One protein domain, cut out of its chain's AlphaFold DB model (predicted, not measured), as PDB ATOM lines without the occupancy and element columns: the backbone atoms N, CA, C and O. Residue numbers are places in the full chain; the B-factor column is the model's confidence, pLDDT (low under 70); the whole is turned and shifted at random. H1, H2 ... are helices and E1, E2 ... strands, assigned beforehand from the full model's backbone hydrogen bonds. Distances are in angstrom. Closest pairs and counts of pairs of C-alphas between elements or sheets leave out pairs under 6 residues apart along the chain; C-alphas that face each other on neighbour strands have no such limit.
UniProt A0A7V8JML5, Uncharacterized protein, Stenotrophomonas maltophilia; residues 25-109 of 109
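This is residues 25 to 109 of the 109 residues of an uncharacterized protein of Stenotrophomonas maltophilia (UniProt A0A7V8JML5). A small antiparallel hairpin, E1 and E2, and a short helix, H1, both pack on one very long helix, H2, whose residues 89 to 107 stick out as a bare arm. H1 lies side by side with residues 76 to 84 of H2 and runs opposite ways to it, while the hairpin packs beside residues 69 to 83. The 85 printed residues, with two named helices and two named strands in the order H1, E1, E2, H2, are mostly helix by class. The whole is extended, with a radius of gyration of the C-alphas of 19.5 A and spans of 72 by 17 by 16 A, and the arm makes much of that length.

Start at the sheet, where E1, residues 41 to 47, and E2, residues 50 to 56, form a hairpin. They are antiparallel neighbours at 179 degrees; look for N 43 and O 54 at 2.7 A and N 52 and O 45 at 2.8 A, both within hydrogen-bond range. Next, turn to H2, residues 63 to 107: its closest C-alphas to E1 are those of Leu 80 and Val 47, 6.4 A apart, and to E2 those of Arg 69 and Val 54, 6.9 A apart. H1, residues 25 to 36, touches H2 with residues 76 to 84 of H2 alone, and the closest C-alphas, of Ala 27 and Ile 84, are 5.5 A apart. The two helices run opposite ways at a shallow tilt of 20 degrees. The closest C-alphas of H1 and E1 are those of Val 34 and Tyr 43, 7.3 A apart, whereas H1 and E2 are apart. In H1 and H2 every O i to N i+4 pair is within hydrogen-bond range.

Find C-alpha 41 at (-13.501, 14.030, -22.111); from there E1 runs 18.8 A to residue 47, and E2 runs 19.8 A from residue 50 to residue 56. Find C-alpha 63 at (-17.930, 27.508, -30.395); from there H2 runs 66.3 A to C-alpha 107 at (-52.520, -23.356, -5.625). H1 begins at C-alpha 25, (-27.650, -2.381, -13.905), and measures 16.5 A to C-alpha 36.

The C-alphas farthest apart, of Thr 60 and Ala 109, are 72.3 A apart. Residues 59 to 64 and 89 to 109 stand free; without them the body spans 37 by 16 by 16 A. The links H1 to E1 and E1 to E2 are tight, and E2 to H2 is short. The printed part has no cut and ends at the chain's last residue, 109. In this predicted model the mean pLDDT of the printed part is 84.4, and residues 59 to 66 and residue 109 are under 70.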
ATOM      1  N   LYS A  25     -28.903  -2.765 -14.571       96.44
ATOM      2  CA  LYS A  25     -27.650  -2.381 -13.905       96.44
ATOM      3  C   LYS A  25     -26.609  -1.876 -14.905       96.44
ATOM      4  O   LYS A  25     -25.902  -0.909 -14.628       96.44
ATOM      5  N   LYS A  26     -26.511  -2.521 -16.072       94.06
ATOM      6  CA  LYS A  26     -25.614  -2.081 -17.143       94.06
ATOM      7  C   LYS A  26     -26.023  -0.707 -17.681       94.06
ATOM      8  O   LYS A  26     -25.170   0.165 -17.787       94.06
ATOM      9  N   ALA A  27     -27.308  -0.499 -17.974       92.88
ATOM     10  CA  ALA A  27     -27.805   0.782 -18.477       92.88
ATOM     11  C   ALA A  27     -27.562   1.932 -17.481       92.88
ATOM     12  O   ALA A  27     -27.138   3.017 -17.879       92.88
ATOM     13  N   GLU A  28     -27.757   1.685 -16.182       96.12
ATOM     14  CA  GLU A  28     -27.456   2.650 -15.118       96.12
ATOM     15  C   GLU A  28     -25.956   2.967 -15.030       96.12
ATOM     16  O   GLU A  28     -25.576   4.135 -14.913       96.12
ATOM     17  N   ALA A  29     -25.096   1.949 -15.142       94.00
ATOM     18  CA  ALA A  29     -23.647   2.130 -15.152       94.00
ATOM     19  C   ALA A  29     -23.171   2.928 -16.380       94.00
ATOM     20  O   ALA A  29     -22.365   3.848 -16.236       94.00
ATOM     21  N   ASP A  30     -23.696   2.621 -17.570       91.50
ATOM     22  CA  ASP A  30     -23.367   3.327 -18.812       91.50
ATOM     23  C   ASP A  30     -23.822   4.796 -18.751       91.50
ATOM     24  O   ASP A  30     -23.061   5.698 -19.113       91.50
ATOM     25  N   TYR A  31     -25.020   5.061 -18.219       94.00
ATOM     26  CA  TYR A  31     -25.507   6.422 -17.980       94.00
ATOM     27  C   TYR A  31     -24.606   7.192 -17.012       94.00
ATOM     28  O   TYR A  31     -24.181   8.306 -17.323       94.00
ATOM     29  N   ALA A  32     -24.279   6.606 -15.855       92.88
ATOM     30  CA  ALA A  32     -23.421   7.241 -14.858       92.88
ATOM     31  C   ALA A  32     -22.026   7.541 -15.423       92.88
ATOM     32  O   ALA A  32     -21.505   8.643 -15.232       92.88
ATOM     33  N   LYS A  33     -21.460   6.596 -16.185       90.62
ATOM     34  CA  LYS A  33     -20.185   6.763 -16.884       90.62
ATOM     35  C   LYS A  33     -20.236   7.940 -17.851       90.62
ATOM     36  O   LYS A  33     -19.390   8.818 -17.756       90.62
ATOM     37  N   VAL A  34     -21.217   7.989 -18.758       87.94
ATOM     38  CA  VAL A  34     -21.322   9.084 -19.740       87.94
ATOM     39  C   VAL A  34     -21.551  10.420 -19.051       87.94
ATOM     40  O   VAL A  34     -20.878  11.392 -19.382       87.94
ATOM     41  N   LYS A  35     -22.444  10.469 -18.059       89.62
ATOM     42  CA  LYS A  35     -22.735  11.686 -17.293       89.62
ATOM     43  C   LYS A  35     -21.484  12.253 -16.621       89.62
ATOM     44  O   LYS A  35     -21.291  13.464 -16.640       89.62
ATOM     45  N   GLY A  36     -20.617  11.394 -16.082       87.31
ATOM     46  CA  GLY A  36     -19.357  11.803 -15.454       87.31
ATOM     47  C   GLY A  36     -18.351  12.468 -16.401       87.31
ATOM     48  O   GLY A  36     -17.462  13.170 -15.934       87.31
ATOM     49  N   LEU A  37     -18.495  12.297 -17.721       84.81
ATOM     50  CA  LEU A  37     -17.561  12.832 -18.723       84.81
ATOM     51  C   LEU A  37     -17.913  14.248 -19.199       84.81
ATOM     52  O   LEU A  37     -17.122  14.864 -19.920       84.81
ATOM     53  N   GLY A  38     -19.105  14.746 -18.845       78.44
ATOM     54  CA  GLY A  38     -19.532  16.131 -19.076       78.44
ATOM     55  C   GLY A  38     -19.453  16.614 -20.529       78.44
ATOM     56  O   GLY A  38     -19.322  17.810 -20.764       78.44
ATOM     57  N   GLY A  39     -19.453  15.706 -21.512       72.88
ATOM     58  CA  GLY A  39     -19.339  16.035 -22.939       72.88
ATOM     59  C   GLY A  39     -17.955  16.510 -23.413       72.88
ATOM     60  O   GLY A  39     -17.802  16.810 -24.598       72.88
ATOM     61  N   GLN A  40     -16.944  16.552 -22.537       71.88
ATOM     62  CA  GLN A  40     -15.632  17.154 -22.830       71.88
ATOM     63  C   GLN A  40     -14.499  16.128 -22.958       71.88
ATOM     64  O   GLN A  40     -13.562  16.330 -23.731       71.88
ATOM     65  N   GLN A  41     -14.594  15.007 -22.238       72.69
ATOM     66  CA  GLN A  41     -13.501  14.030 -22.111       72.69
ATOM     67  C   GLN A  41     -13.499  12.931 -23.184       72.69
ATOM     68  O   GLN A  41     -12.670  12.030 -23.139       72.69
ATOM     69  N   GLY A  42     -14.404  13.021 -24.159       73.00
ATOM     70  CA  GLY A  42     -14.596  12.015 -25.196       73.00
ATOM     71  C   GLY A  42     -15.127  10.672 -24.671       73.00
ATOM     72  O   GLY A  42     -14.819  10.230 -23.569       73.00
ATOM     73  N   TYR A  43     -15.975  10.008 -25.451       75.31
ATOM     74  CA  TYR A  43     -16.461   8.662 -25.165       75.31
ATOM     75  C   TYR A  43     -17.060   7.995 -26.391       75.31
ATOM     76  O   TYR A  43     -17.459   8.647 -27.352       75.31
ATOM     77  N   SER A  44     -17.197   6.676 -26.305       79.50
ATOM     78  CA  SER A  44     -18.054   5.898 -27.186       79.50
ATOM     79  C   SER A  44     -19.002   5.053 -26.344       79.50
ATOM     80  O   SER A  44     -18.572   4.399 -25.391       79.50
ATOM     81  N   VAL A  45     -20.291   5.086 -26.675       78.31
ATOM     82  CA  VAL A  45     -21.319   4.238 -26.064       78.31
ATOM     83  C   VAL A  45     -22.213   3.628 -27.122       78.31
ATOM     84  O   VAL A  45     -22.424   4.217 -28.175       78.31
ATOM     85  N   HIS A  46     -22.747   2.447 -26.826       81.88
ATOM     86  CA  HIS A  46     -23.730   1.793 -27.678       81.88
ATOM     87  C   HIS A  46     -25.094   1.859 -27.009       81.88
ATOM     88  O   HIS A  46     -25.265   1.356 -25.901       81.88
ATOM     89  N   VAL A  47     -26.061   2.448 -27.701       77.94
ATOM     90  CA  VAL A  47     -27.451   2.528 -27.256       77.94
ATOM     91  C   VAL A  47     -28.307   1.784 -28.266       77.94
ATOM     92  O   VAL A  47     -28.369   2.182 -29.424       77.94
ATOM     93  N   ASN A  48     -28.938   0.684 -27.847       73.88
ATOM     94  CA  ASN A  48     -29.803  -0.140 -28.705       73.88
ATOM     95  C   ASN A  48     -29.175  -0.494 -30.074       73.88
ATOM     96  O   ASN A  48     -29.830  -0.416 -31.107       73.88
ATOM     97  N   GLY A  49     -27.885  -0.848 -30.087       74.56
ATOM     98  CA  GLY A  49     -27.144  -1.198 -31.309       74.56
ATOM     99  C   GLY A  49     -26.560  -0.010 -32.083       74.56
ATOM    100  O   GLY A  49     -25.767  -0.220 -32.994       74.56
ATOM    101  N   VAL A  50     -26.875   1.228 -31.699       77.38
ATOM    102  CA  VAL A  50     -26.306   2.440 -32.302       77.38
ATOM    103  C   VAL A  50     -25.068   2.880 -31.529       77.38
ATOM    104  O   VAL A  50     -25.143   3.129 -30.326       77.38
ATOM    105  N   ALA A  51     -23.937   3.013 -32.221       82.31
ATOM    106  CA  ALA A  51     -22.714   3.574 -31.660       82.31
ATOM    107  C   ALA A  51     -22.772   5.111 -31.667       82.31
ATOM    108  O   ALA A  51     -22.905   5.734 -32.718       82.31
ATOM    109  N   ILE A  52     -22.640   5.727 -30.495       79.56
ATOM    110  CA  ILE A  52     -22.527   7.176 -30.320       79.56
ATOM    111  C   ILE A  52     -21.107   7.481 -29.856       79.56
ATOM    112  O   ILE A  52     -20.680   6.997 -28.807       79.56
ATOM    113  N   GLY A  53     -20.387   8.285 -30.637       77.38
ATOM    114  CA  GLY A  53     -19.022   8.720 -30.349       77.38
ATOM    115  C   GLY A  53     -18.922  10.235 -30.177       77.38
ATOM    116  O   GLY A  53     -19.443  10.997 -30.987       77.38
ATOM    117  N   VAL A  54     -18.218  10.664 -29.137       77.62
ATOM    118  CA  VAL A  54     -17.831  12.051 -28.864       77.62
ATOM    119  C   VAL A  54     -16.312  12.041 -28.693       77.62
ATOM    120  O   VAL A  54     -15.810  11.281 -27.878       77.62
ATOM    121  N   ALA A  55     -15.543  12.819 -29.459       74.25
ATOM    122  CA  ALA A  55     -14.077  12.836 -29.298       74.25
ATOM    123  C   ALA A  55     -13.646  13.737 -28.116       74.25
ATOM    124  O   ALA A  55     -14.486  14.361 -27.478       74.25
ATOM    125  N   VAL A  56     -12.363  13.857 -27.796       75.81
ATOM    126  CA  VAL A  56     -11.903  14.815 -26.765       75.81
ATOM    127  C   VAL A  56     -11.995  16.250 -27.309       75.81
ATOM    128  O   VAL A  56     -11.925  16.445 -28.525       75.81
ATOM    129  N   MET A  57     -12.233  17.245 -26.450       71.06
ATOM    130  CA  MET A  57     -12.140  18.663 -26.824       71.06
ATOM    131  C   MET A  57     -10.670  19.112 -26.778       71.06
ATOM    132  O   MET A  57     -10.006  18.900 -25.766       71.06
ATOM    133  N   ASP A  58     -10.163  19.728 -27.848       71.12
ATOM    134  CA  ASP A  58      -8.855  20.399 -27.838       71.12
ATOM    135  C   ASP A  58      -9.004  21.925 -27.678       71.12
ATOM    136  O   ASP A  58     -10.086  22.486 -27.858       71.12
ATOM    137  N   GLY A  59      -7.912  22.607 -27.320       63.47
ATOM    138  CA  GLY A  59      -7.903  24.048 -27.035       63.47
ATOM    139  C   GLY A  59      -8.118  24.968 -28.245       63.47
ATOM    140  O   GLY A  59      -8.187  26.180 -28.067       63.47
ATOM    141  N   THR A  60      -8.229  24.428 -29.462       69.50
ATOM    142  CA  THR A  60      -8.485  25.188 -30.700       69.50
ATOM    143  C   THR A  60      -9.946  25.105 -31.162       69.50
ATOM    144  O   THR A  60     -10.300  25.625 -32.223       69.50
ATOM    145  N   TYR A  61     -10.823  24.477 -30.368       63.72
ATOM    146  CA  TYR A  61     -12.211  24.209 -30.747       63.72
ATOM    147  C   TYR A  61     -13.079  25.469 -30.910       63.72
ATOM    148  O   TYR A  61     -13.206  26.304 -30.017       63.72
ATOM    149  N   GLN A  62     -13.772  25.553 -32.051       67.12
ATOM    150  CA  GLN A  62     -14.729  26.616 -32.375       67.12
ATOM    151  C   GLN A  62     -16.073  26.434 -31.644       67.12
ATOM    152  O   GLN A  62     -16.598  25.324 -31.545       67.12
ATOM    153  N   GLY A  63     -16.703  27.534 -31.211       63.78
ATOM    154  CA  GLY A  63     -17.930  27.508 -30.395       63.78
ATOM    155  C   GLY A  63     -19.140  26.781 -31.011       63.78
ATOM    156  O   GLY A  63     -19.963  26.238 -30.277       63.78
ATOM    157  N   ALA A  64     -19.253  26.703 -32.344       62.12
ATOM    158  CA  ALA A  64     -20.309  25.926 -33.007       62.12
ATOM    159  C   ALA A  64     -20.130  24.404 -32.818       62.12
ATOM    160  O   ALA A  64     -21.105  23.683 -32.609       62.12
ATOM    161  N   LEU A  65     -18.881  23.924 -32.818       69.94
ATOM    162  CA  LEU A  65     -18.545  22.519 -32.575       69.94
ATOM    163  C   LEU A  65     -18.778  22.128 -31.109       69.94
ATOM    164  O   LEU A  65     -19.184  20.998 -30.835       69.94
ATOM    165  N   VAL A  66     -18.586  23.068 -30.176       69.81
ATOM    166  CA  VAL A  66     -18.897  22.885 -28.747       69.81
ATOM    167  C   VAL A  66     -20.391  22.614 -28.550       69.81
ATOM    168  O   VAL A  66     -20.748  21.585 -27.979       69.81
ATOM    169  N   ARG A  67     -21.271  23.456 -29.115       70.69
ATOM    170  CA  ARG A  67     -22.731  23.265 -29.003       70.69
ATOM    171  C   ARG A  67     -23.206  21.969 -29.657       70.69
ATOM    172  O   ARG A  67     -24.042  21.266 -29.097       70.69
ATOM    173  N   GLY A  68     -22.669  21.622 -30.830       75.50
ATOM    174  CA  GLY A  68     -23.001  20.359 -31.499       75.50
ATOM    175  C   GLY A  68     -22.676  19.135 -30.634       75.50
ATOM    176  O   GLY A  68     -23.460  18.190 -30.564       75.50
ATOM    177  N   ARG A  69     -21.560  19.175 -29.902       74.94
ATOM    178  CA  ARG A  69     -21.155  18.107 -28.977       74.94
ATOM    179  C   ARG A  69     -21.978  18.059 -27.707       74.94
ATOM    180  O   ARG A  69     -22.325  16.961 -27.288       74.94
ATOM    181  N   GLU A  70     -22.322  19.202 -27.125       79.75
ATOM    182  CA  GLU A  70     -23.270  19.250 -26.008       79.75
ATOM    183  C   GLU A  70     -24.598  18.605 -26.407       79.75
ATOM    184  O   GLU A  70     -25.132  17.787 -25.664       79.75
ATOM    185  N   MET A  71     -25.081  18.871 -27.622       83.44
ATOM    186  CA  MET A  71     -26.300  18.245 -28.132       83.44
ATOM    187  C   MET A  71     -26.155  16.733 -28.336       83.44
ATOM    188  O   MET A  71     -27.058  15.987 -27.952       83.44
ATOM    189  N   ILE A  72     -25.028  16.254 -28.875       85.50
ATOM    190  CA  ILE A  72     -24.748  14.809 -28.967       85.50
ATOM    191  C   ILE A  72     -24.663  14.193 -27.564       85.50
ATOM    192  O   ILE A  72     -25.164  13.092 -27.338       85.50
ATOM    193  N   HIS A  73     -24.078  14.912 -26.606       88.44
ATOM    194  CA  HIS A  73     -23.943  14.457 -25.232       88.44
ATOM    195  C   HIS A  73     -25.285  14.320 -24.520       88.44
ATOM    196  O   HIS A  73     -25.605  13.255 -23.990       88.44
ATOM    197  N   LEU A  74     -26.110  15.362 -24.589       89.12
ATOM    198  CA  LEU A  74     -27.477  15.350 -24.081       89.12
ATOM    199  C   LEU A  74     -28.325  14.285 -24.787       89.12
ATOM    200  O   LEU A  74     -29.098  13.584 -24.134       89.12
ATOM    201  N   GLY A  75     -28.145  14.112 -26.100       89.94
ATOM    202  CA  GLY A  75     -28.782  13.052 -26.878       89.94
ATOM    203  C   GLY A  75     -28.409  11.654 -26.380       89.94
ATOM    204  O   GLY A  75     -29.296  10.830 -26.163       89.94
ATOM    205  N   ALA A  76     -27.125  11.403 -26.119       89.19
ATOM    206  CA  ALA A  76     -26.644  10.138 -25.567       89.19
ATOM    207  C   ALA A  76     -27.218   9.870 -24.169       89.19
ATOM    208  O   ALA A  76     -27.700   8.770 -23.907       89.19
ATOM    209  N   LEU A  77     -27.228  10.878 -23.288       92.31
ATOM    210  CA  LEU A  77     -27.827  10.761 -21.956       92.31
ATOM    211  C   LEU A  77     -29.325  10.462 -22.032       92.31
ATOM    212  O   LEU A  77     -29.812   9.597 -21.308       92.31
ATOM    213  N   LYS A  78     -30.058  11.130 -22.929       93.31
ATOM    214  CA  LYS A  78     -31.487  10.875 -23.139       93.31
ATOM    215  C   LYS A  78     -31.740   9.464 -23.669       93.31
ATOM    216  O   LYS A  78     -32.667   8.800 -23.215       93.31
ATOM    217  N   ALA A  79     -30.911   8.993 -24.596       92.75
ATOM    218  CA  ALA A  79     -31.020   7.646 -25.142       92.75
ATOM    219  C   ALA A  79     -30.728   6.573 -24.071       92.75
ATOM    220  O   ALA A  79     -31.488   5.615 -23.938       92.75
ATOM    221  N   LEU A  80     -29.689   6.772 -23.253       93.00
ATOM    222  CA  LEU A  80     -29.363   5.902 -22.118       93.00
ATOM    223  C   LEU A  80     -30.462   5.919 -21.047       93.00
ATOM    224  O   LEU A  80     -30.809   4.868 -20.516       93.00
ATOM    225  N   GLN A  81     -31.065   7.079 -20.774       94.75
ATOM    226  CA  GLN A  81     -32.225   7.164 -19.884       94.75
ATOM    227  C   GLN A  81     -33.404   6.344 -20.427       94.75
ATOM    228  O   GLN A  81     -34.000   5.573 -19.684       94.75
ATOM    229  N   GLY A  82     -33.680   6.422 -21.732       94.81
ATOM    230  CA  GLY A  82     -34.689   5.578 -22.373       94.81
ATOM    231  C   GLY A  82     -34.398   4.077 -22.235       94.81
ATOM    232  O   GLY A  82     -35.320   3.291 -22.033       94.81
ATOM    233  N   MET A  83     -33.123   3.666 -22.275       93.88
ATOM    234  CA  MET A  83     -32.741   2.276 -21.992       93.88
ATOM    235  C   MET A  83     -33.012   1.883 -20.538       93.88
ATOM    236  O   MET A  83     -33.503   0.783 -20.292       93.88
ATOM    237  N   ILE A  84     -32.704   2.760 -19.579       96.56
ATOM    238  CA  ILE A  84     -33.010   2.531 -18.160       96.56
ATOM    239  C   ILE A  84     -34.517   2.338 -17.982       96.56
ATOM    240  O   ILE A  84     -34.943   1.384 -17.333       96.56
ATOM    241  N   ASP A  85     -35.326   3.210 -18.581       96.19
ATOM    242  CA  ASP A  85     -36.782   3.158 -18.461       96.19
ATOM    243  C   ASP A  85     -37.349   1.876 -19.092       96.19
ATOM    244  O   ASP A  85     -38.184   1.204 -18.482       96.19
ATOM    245  N   HIS A  86     -36.830   1.473 -20.258       95.25
ATOM    246  CA  HIS A  86     -37.161   0.194 -20.889       95.25
ATOM    247  C   HIS A  86     -36.851  -0.999 -19.972       95.25
ATOM    248  O   HIS A  86     -37.719  -1.838 -19.731       95.25
ATOM    249  N   TRP A  87     -35.644  -1.061 -19.404       96.75
ATOM    250  CA  TRP A  87     -35.264  -2.167 -18.523       96.75
ATOM    251  C   TRP A  87     -36.032  -2.169 -17.200       96.75
ATOM    252  O   TRP A  87     -36.348  -3.240 -16.688       96.75
ATOM    253  N   LYS A  88     -36.392  -1.002 -16.651       97.25
ATOM    254  CA  LYS A  88     -37.283  -0.914 -15.483       97.25
ATOM    255  C   LYS A  88     -38.657  -1.508 -15.783       97.25
ATOM    256  O   LYS A  88     -39.190  -2.248 -14.952       97.25
ATOM    257  N   LEU A  89     -39.207  -1.216 -16.962       97.19
ATOM    258  CA  LEU A  89     -40.472  -1.794 -17.406       97.19
ATOM    259  C   LEU A  89     -40.364  -3.316 -17.564       97.19
ATOM    260  O   LEU A  89     -41.209  -4.034 -17.030       97.19
ATOM    261  N   GLU A  90     -39.303  -3.813 -18.207       96.88
ATOM    262  CA  GLU A  90     -39.055  -5.256 -18.327       96.88
ATOM    263  C   GLU A  90     -38.926  -5.918 -16.950       96.88
ATOM    264  O   GLU A  90     -39.618  -6.894 -16.679       96.88
ATOM    265  N   VAL A  91     -38.126  -5.369 -16.030       97.31
ATOM    266  CA  VAL A  91     -38.005  -5.896 -14.657       97.31
ATOM    267  C   VAL A  91     -39.366  -5.957 -13.965       97.31
ATOM    268  O   VAL A  91     -39.681  -6.961 -13.326       97.31
ATOM    269  N   SER A  92     -40.189  -4.912 -14.093       96.88
ATOM    270  CA  SER A  92     -41.537  -4.893 -13.517       96.88
ATOM    271  C   SER A  92     -42.428  -5.985 -14.119       96.88
ATOM    272  O   SER A  92     -43.052  -6.747 -13.380       96.88
ATOM    273  N   SER A  93     -42.441  -6.100 -15.449       95.94
ATOM    274  CA  SER A  93     -43.219  -7.100 -16.186       95.94
ATOM    275  C   SER A  93     -42.803  -8.530 -15.823       95.94
ATOM    276  O   SER A  93     -43.638  -9.355 -15.451       95.94
ATOM    277  N   ARG A  94     -41.494  -8.822 -15.811       95.69
ATOM    278  CA  ARG A  94     -40.960 -10.148 -15.454       95.69
ATOM    279  C   ARG A  94     -41.198 -10.499 -13.990       95.69
ATOM    280  O   ARG A  94     -41.502 -11.649 -13.692       95.69
ATOM    281  N   ARG A  95     -41.123  -9.526 -13.072       95.81
ATOM    282  CA  ARG A  95     -41.501  -9.736 -11.661       95.81
ATOM    283  C   ARG A  95     -42.971 -10.105 -11.518       95.81
ATOM    284  O   ARG A  95     -43.280 -10.996 -10.733       95.81
ATOM    285  N   ALA A  96     -43.860  -9.430 -12.242       94.62
ATOM    286  CA  ALA A  96     -45.284  -9.752 -12.225       94.62
ATOM    287  C   ALA A  96     -45.538 -11.169 -12.765       94.62
ATOM    288  O   ALA A  96     -46.209 -11.953 -12.100       94.62
ATOM    289  N   ALA A  97     -44.921 -11.529 -13.894       91.81
ATOM    290  CA  ALA A  97     -45.037 -12.867 -14.472       91.81
ATOM    291  C   ALA A  97     -44.527 -13.967 -13.524       91.81
ATOM    292  O   ALA A  97     -45.220 -14.954 -13.301       91.81
ATOM    293  N   LEU A  98     -43.351 -13.781 -12.913       93.06
ATOM    294  CA  LEU A  98     -42.795 -14.758 -11.971       93.06
ATOM    295  C   LEU A  98     -43.682 -14.932 -10.729       93.06
ATOM    296  O   LEU A  98     -43.847 -16.048 -10.250       93.06
ATOM    297  N   ARG A  99     -44.273 -13.841 -10.219       93.19
ATOM    298  CA  ARG A  99     -45.227 -13.898  -9.099       93.19
ATOM    299  C   ARG A  99     -46.486 -14.674  -9.459       93.19
ATOM    300  O   ARG A  99     -46.947 -15.441  -8.625       93.19
ATOM    301  N   GLN A 100     -47.010 -14.484 -10.669       92.00
ATOM    302  CA  GLN A 100     -48.180 -15.227 -11.128       92.00
ATOM    303  C   GLN A 100     -47.877 -16.726 -11.191       92.00
ATOM    304  O   GLN A 100     -48.586 -17.507 -10.574       92.00
ATOM    305  N   ILE A 101     -46.759 -17.113 -11.816       90.38
ATOM    306  CA  ILE A 101     -46.344 -18.524 -11.896       90.38
ATOM    307  C   ILE A 101     -46.162 -19.123 -10.494       90.38
ATOM    308  O   ILE A 101     -46.556 -20.257 -10.246       90.38
ATOM    309  N   ALA A 102     -45.579 -18.366  -9.559       89.88
ATOM    310  CA  ALA A 102     -45.411 -18.814  -8.178       89.88
ATOM    311  C   ALA A 102     -46.752 -19.041  -7.459       89.88
ATOM    312  O   ALA A 102     -46.876 -20.003  -6.707       89.88
ATOM    313  N   ALA A 103     -47.734 -18.160  -7.678       90.00
ATOM    314  CA  ALA A 103     -49.074 -18.303  -7.119       90.00
ATOM    315  C   ALA A 103     -49.786 -19.531  -7.702       90.00
ATOM    316  O   ALA A 103     -50.278 -20.359  -6.942       90.00
ATOM    317  N   ASP A 104     -49.737 -19.703  -9.025       88.44
ATOM    318  CA  ASP A 104     -50.359 -20.840  -9.710       88.44
ATOM    319  C   ASP A 104     -49.751 -22.184  -9.249       88.44
ATOM    320  O   ASP A 104     -50.463 -23.174  -9.091       88.44
ATOM    321  N   LEU A 105     -48.433 -22.229  -8.998       84.75
ATOM    322  CA  LEU A 105     -47.754 -23.399  -8.423       84.75
ATOM    323  C   LEU A 105     -48.191 -23.682  -6.982       84.75
ATOM    324  O   LEU A 105     -48.329 -24.844  -6.610       84.75
ATOM    325  N   ALA A 106     -48.382 -22.640  -6.170       85.00
ATOM    326  CA  ALA A 106     -48.798 -22.780  -4.778       85.00
ATOM    327  C   ALA A 106     -50.251 -23.261  -4.649       85.00
ATOM    328  O   ALA A 106     -50.555 -24.006  -3.726       85.00
ATOM    329  N   GLU A 107     -51.135 -22.866  -5.568       84.00
ATOM    330  CA  GLU A 107     -52.520 -23.356  -5.625       84.00
ATOM    331  C   GLU A 107     -52.623 -24.806  -6.125       84.00
ATOM    332  O   GLU A 107     -53.614 -25.485  -5.855       84.00
ATOM    333  N   ALA A 108     -51.615 -25.283  -6.860       74.81
ATOM    334  CA  ALA A 108     -51.558 -26.639  -7.402       74.81
ATOM    335  C   ALA A 108     -50.898 -27.673  -6.464       74.81
ATOM    336  O   ALA A 108     -50.907 -28.861  -6.796       74.81
ATOM    337  N   ALA A 109     -50.307 -27.233  -5.346       63.47
ATOM    338  CA  ALA A 109     -49.614 -28.059  -4.351       63.47
ATOM    339  C   ALA A 109     -50.531 -28.441  -3.178       63.47
ATOM    340  O   ALA A 109     -50.416 -29.600  -2.715       63.47
TER     341      ALA A 109